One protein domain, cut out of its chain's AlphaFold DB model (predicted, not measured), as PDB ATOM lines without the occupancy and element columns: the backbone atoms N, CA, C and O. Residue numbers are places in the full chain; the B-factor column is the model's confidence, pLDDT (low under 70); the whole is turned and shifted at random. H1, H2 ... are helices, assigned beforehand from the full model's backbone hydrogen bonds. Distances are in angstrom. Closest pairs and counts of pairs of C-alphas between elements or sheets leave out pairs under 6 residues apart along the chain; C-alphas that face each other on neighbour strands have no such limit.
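AT A GLANCE: This is residues 12 to 113 of the 639 residues of an uncharacterized protein of Sulfurovum sp (UniProt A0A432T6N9). Two long helices, H1 and H6, lie side by side and run the same way, and H3 stands across H1, meeting it with its last residues 57 to 58. The short helix H2 follows H1 after a tight link and lies near H3, the short helix H5 packs on residues 13 to 20 of H1, and long links lead from H3 to the short helix H4 and from H4 to H5. The printed part has 102 residues with six named helices, H1 to H6 in order along the chain, and no named strand; its class is all helix. It is compact, with a radius of gyration of the C-alphas of 13.2 A, and spans 36 by 30 by 23 A.

HOW THE PARTS SIT: H1, residues 12 to 27, is the hub, touching three other helices. With its residues 17 to 22 alone it touches H3, residues 47 to 58; the closest C-alphas are those of Ser 18 and Trp 57, 5.3 A apart, and the lines are about perpendicular, but only just, at 71 degrees. H1 touches H6, residues 97 to 111, at a shallow tilt of 21 degrees, the same way, with the C-alphas of Lys 20 and Cys 97 closest at 6.1 A. With residues 13 to 20 alone H1 touches H5, residues 89 to 93; the closest C-alphas are those of Phe 17 and Phe 92, 6.3 A apart. H5 and H6 touch only at the corner, only just, with 3 pairs of C-alphas within 8 A, the closest being Ala 91 and Leu 100 at 5.5 A. H2, residues 32 to 38, only just touches H3, with 3 pairs of C-alphas within 8 A; the closest are Ile 36 and Val 54 at 6.6 A, and the lines are about perpendicular at 85 degrees. H2 also only just touches H4, residues 74 to 77, with 3 such pairs, the closest being Leu 38 and Asn 74 at 4.8 A. H3 and H6 are apart. Of the three touching pairs H1 and H3, H1 and H6, and H2 and H3, 1 is at a shallow tilt, that of H1 and H6, and the helix packing is mostly crossed, but only just. Every O i to N i+4 pair is within hydrogen-bond range in H1, H2, H3, H5 and H6; H4 is too short for such a pair.

IN THESE COORDINATES: H1 begins at C-alpha 12 at (-25.171, -85.717, 48.277) and is 22.4 A long from first to last C-alpha. H2 is 10.3 A long, H3 16.4 A, H4 5.3 A and H5 6.3 A. H3 begins at C-alpha 47 at (-33.513, -92.967, 74.653). H6, 21.0 A long, ends at C-alpha 111 at (-55.279, -88.880, 58.165).

THE WHOLE: The C-alphas farthest apart are those of Lys 63 and Ile 113, 38.2 A. The printed part has no cut. The links from H3 to H4, 15 residues, and from H4 to H5, 11 residues, are long; in the latter, residues 79 to 80 pair antiparallel with 84 to 85. The mean pLDDT of the printed part is 76.9, and it is under 70 at residue 12 and at residues 41 to 47, 60 to 68, 81 to 83 and 111 to 113.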
ATOM      1  N   GLU A  12     -23.843 -86.017  48.811       68.38
ATOM      2  CA  GLU A  12     -25.171 -85.717  48.277       68.38
ATOM      3  C   GLU A  12     -26.246 -86.675  48.804       68.38
ATOM      4  O   GLU A  12     -27.336 -86.234  49.149       68.38
ATOM      5  N   LYS A  13     -25.944 -87.975  48.959       71.12
ATOM      6  CA  LYS A  13     -26.903 -88.951  49.510       71.12
ATOM      7  C   LYS A  13     -27.164 -88.723  51.000       71.12
ATOM      8  O   LYS A  13     -28.267 -88.978  51.474       71.12
ATOM      9  N   LYS A  14     -26.168 -88.231  51.745       72.44
ATOM     10  CA  LYS A  14     -26.329 -87.871  53.165       72.44
ATOM     11  C   LYS A  14     -27.201 -86.634  53.326       72.44
ATOM     12  O   LYS A  14     -28.097 -86.633  54.166       72.44
ATOM     13  N   LYS A  15     -26.939 -85.617  52.503       76.06
ATOM     14  CA  LYS A  15     -27.722 -84.384  52.461       76.06
ATOM     15  C   LYS A  15     -29.169 -84.679  52.063       76.06
ATOM     16  O   LYS A  15     -30.075 -84.300  52.791       76.06
ATOM     17  N   LEU A  16     -29.373 -85.484  51.018       79.25
ATOM     18  CA  LEU A  16     -30.696 -85.916  50.563       79.25
ATOM     19  C   LEU A  16     -31.480 -86.654  51.660       79.25
ATOM     20  O   LEU A  16     -32.652 -86.368  51.880       79.25
ATOM     21  N   PHE A  17     -30.839 -87.573  52.388       82.50
ATOM     22  CA  PHE A  17     -31.482 -88.262  53.510       82.50
ATOM     23  C   PHE A  17     -31.865 -87.293  54.640       82.50
ATOM     24  O   PHE A  17     -32.976 -87.366  55.159       82.50
ATOM     25  N   SER A  18     -30.977 -86.368  55.016       81.62
ATOM     26  CA  SER A  18     -31.280 -85.369  56.050       81.62
ATOM     27  C   SER A  18     -32.419 -84.435  55.635       81.62
ATOM     28  O   SER A  18     -33.329 -84.198  56.428       81.62
ATOM     29  N   ASP A  19     -32.422 -83.966  54.387       83.44
ATOM     30  CA  ASP A  19     -33.456 -83.076  53.851       83.44
ATOM     31  C   ASP A  19     -34.834 -83.758  53.854       83.44
ATOM     32  O   ASP A  19     -35.824 -83.159  54.276       83.44
ATOM     33  N   LYS A  20     -34.888 -85.051  53.519       86.62
ATOM     34  CA  LYS A  20     -36.093 -85.885  53.632       86.62
ATOM     35  C   LYS A  20     -36.599 -86.022  55.068       86.62
ATOM     36  O   LYS A  20     -37.794 -85.875  55.319       86.62
ATOM     37  N   ILE A  21     -35.704 -86.284  56.021       87.25
ATOM     38  CA  ILE A  21     -36.058 -86.407  57.444       87.25
ATOM     39  C   ILE A  21     -36.543 -85.063  58.007       87.25
ATOM     40  O   ILE A  21     -37.518 -85.042  58.757       87.25
ATOM     41  N   LYS A  22     -35.927 -83.942  57.612       85.75
ATOM     42  CA  LYS A  22     -36.387 -82.591  57.976       85.75
ATOM     43  C   LYS A  22     -37.759 -82.282  57.401       85.75
ATOM     44  O   LYS A  22     -38.610 -81.767  58.117       85.75
ATOM     45  N   TYR A  23     -37.984 -82.593  56.126       85.25
ATOM     46  CA  TYR A  23     -39.280 -82.358  55.504       85.25
ATOM     47  C   TYR A  23     -40.372 -83.182  56.193       85.25
ATOM     48  O   TYR A  23     -41.431 -82.647  56.514       85.25
ATOM     49  N   LEU A  24     -40.095 -84.450  56.505       87.19
ATOM     50  CA  LEU A  24     -41.004 -85.289  57.283       87.19
ATOM     51  C   LEU A  24     -41.296 -84.689  58.671       87.19
ATOM     52  O   LEU A  24     -42.456 -84.623  59.067       87.19
ATOM     53  N   PHE A  25     -40.271 -84.222  59.389       87.06
ATOM     54  CA  PHE A  25     -40.432 -83.585  60.702       87.06
ATOM     55  C   PHE A  25     -41.313 -82.333  60.637       87.06
ATOM     56  O   PHE A  25     -42.208 -82.171  61.460       87.06
ATOM     57  N   ASN A  26     -41.103 -81.487  59.627       84.06
ATOM     58  CA  ASN A  26     -41.824 -80.224  59.487       84.06
ATOM     59  C   ASN A  26     -43.293 -80.395  59.063       84.06
ATOM     60  O   ASN A  26     -44.091 -79.511  59.346       84.06
ATOM     61  N   ASN A  27     -43.650 -81.489  58.378       83.88
ATOM     62  CA  ASN A  27     -44.995 -81.672  57.811       83.88
ATOM     63  C   ASN A  27     -45.891 -82.630  58.611       83.88
ATOM     64  O   ASN A  27     -47.103 -82.580  58.453       83.88
ATOM     65  N   LEU A  28     -45.337 -83.504  59.460       80.38
ATOM     66  CA  LEU A  28     -46.153 -84.414  60.277       80.38
ATOM     67  C   LEU A  28     -46.776 -83.751  61.519       80.38
ATOM     68  O   LEU A  28     -47.533 -84.418  62.216       80.38
ATOM     69  N   GLU A  29     -46.449 -82.484  61.807       78.44
ATOM     70  CA  GLU A  29     -46.939 -81.722  62.975       78.44
ATOM     71  C   GLU A  29     -46.773 -82.450  64.329       78.44
ATOM     72  O   GLU A  29     -47.499 -82.203  65.288       78.44
ATOM     73  N   LEU A  30     -45.796 -83.358  64.427       79.56
ATOM     74  CA  LEU A  30     -45.479 -84.077  65.659       79.56
ATOM     75  C   LEU A  30     -44.513 -83.267  66.516       79.56
ATOM     76  O   LEU A  30     -43.604 -82.607  66.002       79.56
ATOM     77  N   ASP A  31     -44.642 -83.388  67.837       82.56
ATOM     78  CA  ASP A  31     -43.584 -82.913  68.714       82.56
ATOM     79  C   ASP A  31     -42.291 -83.723  68.499       82.56
ATOM     80  O   ASP A  31     -42.251 -84.798  67.886       82.56
ATOM     81  N   ARG A  32     -41.178 -83.176  68.989       80.25
ATOM     82  CA  ARG A  32     -39.860 -83.772  68.762       80.25
ATOM     83  C   ARG A  32     -39.740 -85.171  69.368       80.25
ATOM     84  O   ARG A  32     -39.017 -85.998  68.814       80.25
ATOM     85  N   GLU A  33     -40.403 -85.445  70.487       80.12
ATOM     86  CA  GLU A  33     -40.332 -86.751  71.145       80.12
ATOM     87  C   GLU A  33     -41.107 -87.809  70.360       80.12
ATOM     88  O   GLU A  33     -40.593 -88.909  70.134       80.12
ATOM     89  N   ASP A  34     -42.301 -87.470  69.886       81.25
ATOM     90  CA  ASP A  34     -43.155 -88.338  69.083       81.25
ATOM     91  C   ASP A  34     -42.560 -88.606  67.703       81.25
ATOM     92  O   ASP A  34     -42.560 -89.751  67.237       81.25
ATOM     93  N   PHE A  35     -41.917 -87.608  67.095       85.88
ATOM     94  CA  PHE A  35     -41.152 -87.821  65.871       85.88
ATOM     95  C   PHE A  35     -40.003 -88.820  66.074       85.88
ATOM     96  O   PHE A  35     -39.792 -89.720  65.261       85.88
ATOM     97  N   ILE A  36     -39.280 -88.732  67.195       83.00
ATOM     98  CA  ILE A  36     -38.207 -89.686  67.518       83.00
ATOM     99  C   ILE A  36     -38.769 -91.105  67.726       83.00
ATOM    100  O   ILE A  36     -38.111 -92.081  67.346       83.00
ATOM    101  N   LYS A  37     -39.987 -91.253  68.271       83.31
ATOM    102  CA  LYS A  37     -40.656 -92.560  68.439       83.31
ATOM    103  C   LYS A  37     -40.995 -93.236  67.105       83.31
ATOM    104  O   LYS A  37     -41.025 -94.471  67.060       83.31
ATOM    105  N   LEU A  38     -41.187 -92.486  66.015       84.56
ATOM    106  CA  LEU A  38     -41.376 -93.065  64.676       84.56
ATOM    107  C   LEU A  38     -40.144 -93.851  64.207       84.56
ATOM    108  O   LEU A  38     -40.277 -94.888  63.556       84.56
ATOM    109  N   PHE A  39     -38.947 -93.436  64.619       83.38
ATOM    110  CA  PHE A  39     -37.680 -94.109  64.306       83.38
ATOM    111  C   PHE A  39     -37.204 -95.042  65.429       83.38
ATOM    112  O   PHE A  39     -36.012 -95.330  65.576       83.38
ATOM    113  N   TRP A  40     -38.139 -95.556  66.231       77.12
ATOM    114  CA  TRP A  40     -37.854 -96.514  67.291       77.12
ATOM    115  C   TRP A  40     -37.987 -97.962  66.785       77.12
ATOM    116  O   TRP A  40     -39.036 -98.363  66.290       77.12
ATOM    117  N   ASN A  41     -36.916 -98.753  66.939       69.19
ATOM    118  CA  ASN A  41     -36.958-100.216  66.940       69.19
ATOM    119  C   ASN A  41     -36.924-100.761  68.382       69.19
ATOM    120  O   ASN A  41     -36.125-100.308  69.200       69.19
ATOM    121  N   ASN A  42     -37.749-101.750  68.727       61.19
ATOM    122  CA  ASN A  42     -37.853-102.301  70.095       61.19
ATOM    123  C   ASN A  42     -36.564-102.980  70.641       61.19
ATOM    124  O   ASN A  42     -36.586-103.574  71.714       61.19
ATOM    125  N   ASP A  43     -35.424-102.844  69.955       60.72
ATOM    126  CA  ASP A  43     -34.110-103.326  70.374       60.72
ATOM    127  C   ASP A  43     -33.393-102.339  71.327       60.72
ATOM    128  O   ASP A  43     -33.465-101.112  71.193       60.72
ATOM    129  N   LYS A  44     -32.668-102.913  72.297       53.59
ATOM    130  CA  LYS A  44     -32.127-102.384  73.574       53.59
ATOM    131  C   LYS A  44     -31.188-101.144  73.540       53.59
ATOM    132  O   LYS A  44     -30.163-101.137  74.220       53.59
ATOM    133  N   LYS A  45     -31.486-100.072  72.800       62.03
ATOM    134  CA  LYS A  45     -30.749 -98.785  72.895       62.03
ATOM    135  C   LYS A  45     -31.462 -97.784  73.815       62.03
ATOM    136  O   LYS A  45     -32.680 -97.663  73.774       62.03
ATOM    137  N   THR A  46     -30.701 -97.038  74.619       69.00
ATOM    138  CA  THR A  46     -31.220 -95.981  75.513       69.00
ATOM    139  C   THR A  46     -31.796 -94.793  74.727       69.00
ATOM    140  O   THR A  46     -31.256 -94.426  73.679       69.00
ATOM    141  N   LEU A  47     -32.852 -94.146  75.249       67.69
ATOM    142  CA  LEU A  47     -33.513 -92.967  74.653       67.69
ATOM    143  C   LEU A  47     -32.507 -91.863  74.270       67.69
ATOM    144  O   LEU A  47     -32.546 -91.340  73.159       67.69
ATOM    145  N   ARG A  48     -31.519 -91.599  75.138       73.81
ATOM    146  CA  ARG A  48     -30.457 -90.596  74.932       73.81
ATOM    147  C   ARG A  48     -29.634 -90.824  73.656       73.81
ATOM    148  O   ARG A  48     -29.290 -89.870  72.963       73.81
ATOM    149  N   THR A  49     -29.346 -92.079  73.313       70.44
ATOM    150  CA  THR A  49     -28.582 -92.423  72.099       70.44
ATOM    151  C   THR A  49     -29.416 -92.202  70.831       70.44
ATOM    152  O   THR A  49     -28.874 -91.870  69.776       70.44
ATOM    153  N   ARG A  50     -30.742 -92.348  70.929       70.38
ATOM    154  CA  ARG A  50     -31.687 -92.166  69.815       70.38
ATOM    155  C   ARG A  50     -31.969 -90.702  69.533       70.38
ATOM    156  O   ARG A  50     -31.887 -90.314  68.377       70.38
ATOM    157  N   VAL A  51     -32.189 -89.906  70.580       77.19
ATOM    158  CA  VAL A  51     -32.274 -88.442  70.473       77.19
ATOM    159  C   VAL A  51     -31.038 -87.918  69.751       77.19
ATOM    160  O   VAL A  51     -31.162 -87.196  68.771       77.19
ATOM    161  N   LYS A  52     -29.846 -88.384  70.147       78.75
ATOM    162  CA  LYS A  52     -28.603 -88.043  69.450       78.75
ATOM    163  C   LYS A  52     -28.606 -88.495  67.984       78.75
ATOM    164  O   LYS A  52     -28.232 -87.724  67.122       78.75
ATOM    165  N   THR A  53     -29.050 -89.716  67.682       77.56
ATOM    166  CA  THR A  53     -29.051 -90.248  66.303       77.56
ATOM    167  C   THR A  53     -30.005 -89.487  65.377       77.56
ATOM    168  O   THR A  53     -29.605 -89.115  64.280       77.56
ATOM    169  N   VAL A  54     -31.241 -89.232  65.815       77.44
ATOM    170  CA  VAL A  54     -32.242 -88.495  65.025       77.44
ATOM    171  C   VAL A  54     -31.868 -87.015  64.920       77.44
ATOM    172  O   VAL A  54     -32.007 -86.446  63.845       77.44
ATOM    173  N   ASN A  55     -31.311 -86.404  65.973       79.19
ATOM    174  CA  ASN A  55     -30.784 -85.038  65.889       79.19
ATOM    175  C   ASN A  55     -29.621 -84.951  64.903       79.19
ATOM    176  O   ASN A  55     -29.647 -84.103  64.028       79.19
ATOM    177  N   ASN A  56     -28.680 -85.895  64.932       79.56
ATOM    178  CA  ASN A  56     -27.637 -85.979  63.912       79.56
ATOM    179  C   ASN A  56     -28.215 -86.115  62.489       79.56
ATOM    180  O   ASN A  56     -27.646 -85.568  61.548       79.56
ATOM    181  N   TRP A  57     -29.344 -86.817  62.315       83.81
ATOM    182  CA  TRP A  57     -30.041 -86.872  61.026       83.81
ATOM    183  C   TRP A  57     -30.700 -85.550  60.635       83.81
ATOM    184  O   TRP A  57     -30.711 -85.228  59.454       83.81
ATOM    185  N   LEU A  58     -31.217 -84.781  61.591       79.50
ATOM    186  CA  LEU A  58     -31.775 -83.444  61.368       79.50
ATOM    187  C   LEU A  58     -30.686 -82.378  61.168       79.50
ATOM    188  O   LEU A  58     -30.908 -81.414  60.450       79.50
ATOM    189  N   ASP A  59     -29.494 -82.558  61.731       77.12
ATOM    190  CA  ASP A  59     -28.436 -81.541  61.765       77.12
ATOM    191  C   ASP A  59     -27.384 -81.728  60.650       77.12
ATOM    192  O   ASP A  59     -26.316 -81.126  60.692       77.12
ATOM    193  N   ASN A  60     -27.672 -82.555  59.632       69.44
ATOM    194  CA  ASN A  60     -26.749 -82.932  58.543       69.44
ATOM    195  C   ASN A  60     -25.438 -83.628  58.998       69.44
ATOM    196  O   ASN A  60     -24.548 -83.859  58.179       69.44
ATOM    197  N   ASP A  61     -25.311 -84.031  60.266       66.56
ATOM    198  CA  ASP A  61     -24.098 -84.633  60.840       66.56
ATOM    199  C   ASP A  61     -24.120 -86.175  60.750       66.56
ATOM    200  O   ASP A  61     -24.254 -86.899  61.748       66.56
ATOM    201  N   ILE A  62     -24.063 -86.704  59.518       63.72
ATOM    202  CA  ILE A  62     -24.359 -88.122  59.247       63.72
ATOM    203  C   ILE A  62     -23.144 -88.945  58.760       63.72
ATOM    204  O   ILE A  62     -22.531 -88.694  57.717       63.72
ATOM    205  N   LYS A  63     -22.899 -90.076  59.443       58.31
ATOM    206  CA  LYS A  63     -22.483 -91.355  58.829       58.31
ATOM    207  C   LYS A  63     -23.756 -92.178  58.625       58.31
ATOM    208  O   LYS A  63     -24.355 -92.576  59.619       58.31
ATOM    209  N   ILE A  64     -24.193 -92.414  57.380       57.91
ATOM    210  CA  ILE A  64     -25.376 -93.257  57.134       57.91
ATOM    211  C   ILE A  64     -25.020 -94.619  57.739       57.91
ATOM    212  O   ILE A  64     -23.974 -95.172  57.376       57.91
ATOM    213  N   PRO A  65     -25.782 -95.136  58.719       55.00
ATOM    214  CA  PRO A  65     -25.443 -96.418  59.309       55.00
ATOM    215  C   PRO A  65     -25.434 -97.467  58.194       55.00
ATOM    216  O   PRO A  65     -26.331 -97.467  57.355       55.00
ATOM    217  N   LYS A  66     -24.458 -98.388  58.198       52.22
ATOM    218  CA  LYS A  66     -24.351 -99.532  57.260       52.22
ATOM    219  C   LYS A  66     -25.538-100.529  57.345       52.22
ATOM    220  O   LYS A  66     -25.399-101.691  56.998       52.22
ATOM    221  N   GLY A  67     -26.695-100.093  57.838       56.06
ATOM    222  CA  GLY A  67     -27.899-100.882  58.057       56.06
ATOM    223  C   GLY A  67     -29.055-100.007  58.542       56.06
ATOM    224  O   GLY A  67     -29.508-100.168  59.674       56.06
ATOM    225  N   PHE A  68     -29.516 -99.051  57.727       69.94
ATOM    226  CA  PHE A  68     -30.835 -98.442  57.932       69.94
ATOM    227  C   PHE A  68     -31.904 -99.504  57.639       69.94
ATOM    228  O   PHE A  68     -32.316 -99.705  56.500       69.94
ATOM    229  N   TYR A  69     -32.298-100.248  58.671       74.00
ATOM    230  CA  TYR A  69     -33.310-101.299  58.570       74.00
ATOM    231  C   TYR A  69     -34.699-100.681  58.746       74.00
ATOM    232  O   TYR A  69     -35.251-100.702  59.846       74.00
ATOM    233  N   PHE A  70     -35.232-100.094  57.668       81.12
ATOM    234  CA  PHE A  70     -36.507 -99.364  57.669       81.12
ATOM    235  C   PHE A  70     -37.650-100.155  58.323       81.12
ATOM    236  O   PHE A  70     -38.341 -99.635  59.195       81.12
ATOM    237  N   ASN A  71     -37.759-101.443  57.989       78.50
ATOM    238  CA  ASN A  71     -38.756-102.379  58.515       78.50
ATOM    239  C   ASN A  71     -38.729-102.578  60.044       78.50
ATOM    240  O   ASN A  71     -39.652-103.166  60.603       78.50
ATOM    241  N   ARG A  72     -37.676-102.132  60.742       78.88
ATOM    242  CA  ARG A  72     -37.599-102.201  62.210       78.88
ATOM    243  C   ARG A  72     -38.175-100.969  62.900       78.88
ATOM    244  O   ARG A  72     -38.337-101.004  64.119       78.88
ATOM    245  N   TYR A  73     -38.441 -99.891  62.168       84.19
ATOM    246  CA  TYR A  73     -38.920 -98.628  62.725       84.19
ATOM    247  C   TYR A  73     -40.444 -98.529  62.673       84.19
ATOM    248  O   TYR A  73     -41.074 -99.027  61.743       84.19
ATOM    249  N   ASN A  74     -41.046 -97.844  63.647       83.38
ATOM    250  CA  ASN A  74     -42.497 -97.643  63.693       83.38
ATOM    251  C   ASN A  74     -43.046 -96.882  62.476       83.38
ATOM    252  O   ASN A  74     -44.169 -97.149  62.069       83.38
ATOM    253  N   ILE A  75     -42.246 -96.020  61.844       85.88
ATOM    254  CA  ILE A  75     -42.610 -95.343  60.593       85.88
ATOM    255  C   ILE A  75     -42.952 -96.323  59.458       85.88
ATOM    256  O   ILE A  75     -43.819 -96.029  58.644       85.88
ATOM    257  N   SER A  76     -42.344 -97.517  59.438       83.94
ATOM    258  CA  SER A  76     -42.644 -98.554  58.436       83.94
ATOM    259  C   SER A  76     -43.993 -99.245  58.639       83.94
ATOM    260  O   SER A  76     -44.455 -99.956  57.753       83.94
ATOM    261  N   LYS A  77     -44.626 -99.041  59.802       84.38
ATOM    262  CA  LYS A  77     -45.946 -99.589  60.141       84.38
ATOM    263  C   LYS A  77     -47.091 -98.633  59.799       84.38
ATOM    264  O   LYS A  77     -48.245 -98.994  59.992       84.38
ATOM    265  N   LEU A  78     -46.792 -97.411  59.355       85.44
ATOM    266  CA  LEU A  78     -47.814 -96.459  58.928       85.44
ATOM    267  C   LEU A  78     -48.408 -96.922  57.592       85.44
ATOM    268  O   LEU A  78     -47.667 -97.347  56.707       85.44
ATOM    269  N   GLN A  79     -49.730 -96.842  57.451       84.44
ATOM    270  CA  GLN A  79     -50.476 -97.317  56.282       84.44
ATOM    271  C   GLN A  79     -51.452 -96.244  55.768       84.44
ATOM    272  O   GLN A  79     -51.911 -95.396  56.537       84.44
ATOM    273  N   ILE A  80     -51.736 -96.286  54.467       77.75
ATOM    274  CA  ILE A  80     -52.777 -95.534  53.756       77.75
ATOM    275  C   ILE A  80     -53.754 -96.583  53.235       77.75
ATOM    276  O   ILE A  80     -53.321 -97.449  52.488       77.75
ATOM    277  N   GLU A  81     -55.036 -96.506  53.605       68.75
ATOM    278  CA  GLU A  81     -56.025 -97.574  53.348       68.75
ATOM    279  C   GLU A  81     -55.611 -98.915  54.006       68.75
ATOM    280  O   GLU A  81     -54.452 -99.105  54.372       68.75
ATOM    281  N   ASP A  82     -56.552 -99.831  54.252       61.66
ATOM    282  CA  ASP A  82     -56.333-101.039  55.073       61.66
ATOM    283  C   ASP A  82     -55.434-102.103  54.393       61.66
ATOM    284  O   ASP A  82     -55.866-103.238  54.268       61.66
ATOM    285  N   GLU A  83     -54.217-101.749  53.928       67.38
ATOM    286  CA  GLU A  83     -53.074-102.649  53.637       67.38
ATOM    287  C   GLU A  83     -51.850-101.970  52.969       67.38
ATOM    288  O   GLU A  83     -50.756-102.545  52.982       67.38
ATOM    289  N   LYS A  84     -51.956-100.754  52.403       81.56
ATOM    290  CA  LYS A  84     -50.837-100.128  51.662       81.56
ATOM    291  C   LYS A  84     -49.910 -99.339  52.607       81.56
ATOM    292  O   LYS A  84     -50.374 -98.446  53.310       81.56
ATOM    293  N   PRO A  85     -48.589 -99.604  52.644       83.50
ATOM    294  CA  PRO A  85     -47.662 -98.857  53.497       83.50
ATOM    295  C   PRO A  85     -47.567 -97.387  53.066       83.50
ATOM    296  O   PRO A  85     -47.420 -97.086  51.881       83.50
ATOM    297  N   ALA A  86     -47.620 -96.474  54.038       84.88
ATOM    298  CA  ALA A  86     -47.543 -95.031  53.815       84.88
ATOM    299  C   ALA A  86     -46.164 -94.594  53.300       84.88
ATOM    300  O   ALA A  86     -46.061 -93.631  52.546       84.88
ATOM    301  N   PHE A  87     -45.114 -95.323  53.689       87.62
ATOM    302  CA  PHE A  87     -43.737 -95.050  53.294       87.62
ATOM    303  C   PHE A  87     -42.984 -96.354  53.016       87.62
ATOM    304  O   PHE A  87     -43.178 -97.352  53.717       87.62
ATOM    305  N   THR A  88     -42.085 -96.341  52.032       84.00
ATOM    306  CA  THR A  88     -41.208 -97.474  51.688       84.00
ATOM    307  C   THR A  88     -39.749 -97.172  52.032       84.00
ATOM    308  O   THR A  88     -39.384 -96.031  52.310       84.00
ATOM    309  N   ILE A  89     -38.877 -98.187  52.030       83.44
ATOM    310  CA  ILE A  89     -37.444 -97.978  52.294       83.44
ATOM    311  C   ILE A  89     -36.779 -97.156  51.179       83.44
ATOM    312  O   ILE A  89     -35.901 -96.331  51.449       83.44
ATOM    313  N   GLU A  90     -37.229 -97.339  49.940       80.56
ATOM    314  CA  GLU A  90     -36.770 -96.620  48.752       80.56
ATOM    315  C   GLU A  90     -37.023 -95.116  48.888       80.56
ATOM    316  O   GLU A  90     -36.110 -94.331  48.617       80.56
ATOM    317  N   ALA A  91     -38.170 -94.733  49.466       81.06
ATOM    318  CA  ALA A  91     -38.547 -93.343  49.708       81.06
ATOM    319  C   ALA A  91     -37.519 -92.583  50.558       81.06
ATOM    320  O   ALA A  91     -37.328 -91.379  50.384       81.06
ATOM    321  N   PHE A  92     -36.787 -93.275  51.435       79.62
ATOM    322  CA  PHE A  92     -35.734 -92.672  52.257       79.62
ATOM    323  C   PHE A  92     -34.339 -92.797  51.640       79.62
ATOM    324  O   PHE A  92     -33.538 -91.874  51.780       79.62
ATOM    325  N   ILE A  93     -34.031 -93.904  50.958       77.00
ATOM    326  CA  ILE A  93     -32.661 -94.211  50.514       77.00
ATOM    327  C   ILE A  93     -32.391 -93.797  49.061       77.00
ATOM    328  O   ILE A  93     -31.326 -93.241  48.786       77.00
ATOM    329  N   ASN A  94     -33.310 -94.097  48.140       75.75
ATOM    330  CA  ASN A  94     -33.054 -94.066  46.696       75.75
ATOM    331  C   ASN A  94     -33.876 -93.018  45.945       75.75
ATOM    332  O   ASN A  94     -33.360 -92.457  44.982       75.75
ATOM    333  N   ASP A  95     -35.108 -92.751  46.378       81.25
ATOM    334  CA  ASP A  95     -36.011 -91.843  45.667       81.25
ATOM    335  C   ASP A  95     -35.527 -90.386  45.771       81.25
ATOM    336  O   ASP A  95     -34.637 -90.066  46.566       81.25
ATOM    337  N   ASP A  96     -36.100 -89.470  45.004       80.88
ATOM    338  CA  ASP A  96     -35.869 -88.037  45.205       80.88
ATOM    339  C   ASP A  96     -36.718 -87.485  46.372       80.88
ATOM    340  O   ASP A  96     -37.445 -88.213  47.056       80.88
ATOM    341  N   CYS A  97     -36.573 -86.191  46.668       80.12
ATOM    342  CA  CYS A  97     -37.402 -85.541  47.685       80.12
ATOM    343  C   CYS A  97     -38.866 -85.407  47.245       80.12
ATOM    344  O   CYS A  97     -39.750 -85.506  48.090       80.12
ATOM    345  N   GLU A  98     -39.141 -85.209  45.952       81.50
ATOM    346  CA  GLU A  98     -40.502 -84.985  45.448       81.50
ATOM    347  C   GLU A  98     -41.401 -86.203  45.671       81.50
ATOM    348  O   GLU A  98     -42.550 -86.052  46.102       81.50
ATOM    349  N   LEU A  99     -40.878 -87.411  45.459       81.81
ATOM    350  CA  LEU A  99     -41.625 -88.649  45.669       81.81
ATOM    351  C   LEU A  99     -42.004 -88.838  47.143       81.81
ATOM    352  O   LEU A  99     -43.150 -89.175  47.450       81.81
ATOM    353  N   LEU A 100     -41.072 -88.556  48.062       84.25
ATOM    354  CA  LEU A 100     -41.349 -88.597  49.499       84.25
ATOM    355  C   LEU A 100     -42.344 -87.500  49.901       84.25
ATOM    356  O   LEU A 100     -43.264 -87.770  50.670       84.25
ATOM    357  N   HIS A 101     -42.215 -86.284  49.360       84.25
ATOM    358  CA  HIS A 101     -43.177 -85.208  49.610       84.25
ATOM    359  C   HIS A 101     -44.589 -85.626  49.182       84.25
ATOM    360  O   HIS A 101     -45.553 -85.389  49.910       84.25
ATOM    361  N   ARG A 102     -44.723 -86.298  48.030       83.50
ATOM    362  CA  ARG A 102     -46.011 -86.823  47.563       83.50
ATOM    363  C   ARG A 102     -46.584 -87.861  48.524       83.50
ATOM    364  O   ARG A 102     -47.751 -87.748  48.882       83.50
ATOM    365  N   GLN A 103     -45.772 -88.813  48.984       82.94
ATOM    366  CA  GLN A 103     -46.202 -89.831  49.954       82.94
ATOM    367  C   GLN A 103     -46.637 -89.215  51.291       82.94
ATOM    368  O   GLN A 103     -47.665 -89.608  51.841       82.94
ATOM    369  N   ILE A 104     -45.912 -88.206  51.788       84.38
ATOM    370  CA  ILE A 104     -46.283 -87.467  53.005       84.38
ATOM    371  C   ILE A 104     -47.631 -86.767  52.811       84.38
ATOM    372  O   ILE A 104     -48.511 -86.894  53.656       84.38
ATOM    373  N   ASN A 105     -47.829 -86.088  51.681       79.25
ATOM    374  CA  ASN A 105     -49.089 -85.412  51.376       79.25
ATOM    375  C   ASN A 105     -50.260 -86.392  51.206       79.25
ATOM    376  O   ASN A 105     -51.365 -86.101  51.659       79.25
ATOM    377  N   GLU A 106     -50.043 -87.551  50.576       82.06
ATOM    378  CA  GLU A 106     -51.045 -88.625  50.481       82.06
ATOM    379  C   GLU A 106     -51.426 -89.147  51.877       82.06
ATOM    380  O   GLU A 106     -52.611 -89.261  52.192       82.06
ATOM    381  N   TYR A 107     -50.439 -89.380  52.747       83.38
ATOM    382  CA  TYR A 107     -50.667 -89.817  54.124       83.38
ATOM    383  C   TYR A 107     -51.414 -88.769  54.965       83.38
ATOM    384  O   TYR A 107     -52.362 -89.114  55.669       83.38
ATOM    385  N   LEU A 108     -51.046 -87.488  54.865       80.31
ATOM    386  CA  LEU A 108     -51.721 -86.395  55.577       80.31
ATOM    387  C   LEU A 108     -53.169 -86.211  55.103       80.31
ATOM    388  O   LEU A 108     -54.066 -86.044  55.929       80.31
ATOM    389  N   LYS A 109     -53.421 -86.311  53.791       77.69
ATOM    390  CA  LYS A 109     -54.785 -86.306  53.239       77.69
ATOM    391  C   LYS A 109     -55.615 -87.464  53.778       77.69
ATOM    392  O   LYS A 109     -56.769 -87.250  54.128       77.69
ATOM    393  N   TYR A 110     -55.037 -88.660  53.879       75.81
ATOM    394  CA  TYR A 110     -55.717 -89.827  54.442       75.81
ATOM    395  C   TYR A 110     -56.022 -89.666  55.940       75.81
ATOM    396  O   TYR A 110     -57.143 -89.928  56.366       75.81
ATOM    397  N   GLN A 111     -55.069 -89.172  56.738       67.88
ATOM    398  CA  GLN A 111     -55.279 -88.880  58.165       67.88
ATOM    399  C   GLN A 111     -56.350 -87.803  58.404       67.88
ATOM    400  O   GLN A 111     -57.001 -87.805  59.446       67.88
ATOM    401  N   ALA A 112     -56.566 -86.906  57.437       63.16
ATOM    402  CA  ALA A 112     -57.622 -85.899  57.492       63.16
ATOM    403  C   ALA A 112     -59.034 -86.460  57.219       63.16
ATOM    404  O   ALA A 112     -60.011 -85.761  57.488       63.16
ATOM    405  N   ILE A 113     -59.173 -87.695  56.714       55.34
ATOM    406  CA  ILE A 113     -60.475 -88.332  56.465       55.34
ATOM    407  C   ILE A 113     -61.058 -88.814  57.807       55.34
ATOM    408  O   ILE A 113     -60.476 -89.693  58.448       55.34
TER     409      ILE A 113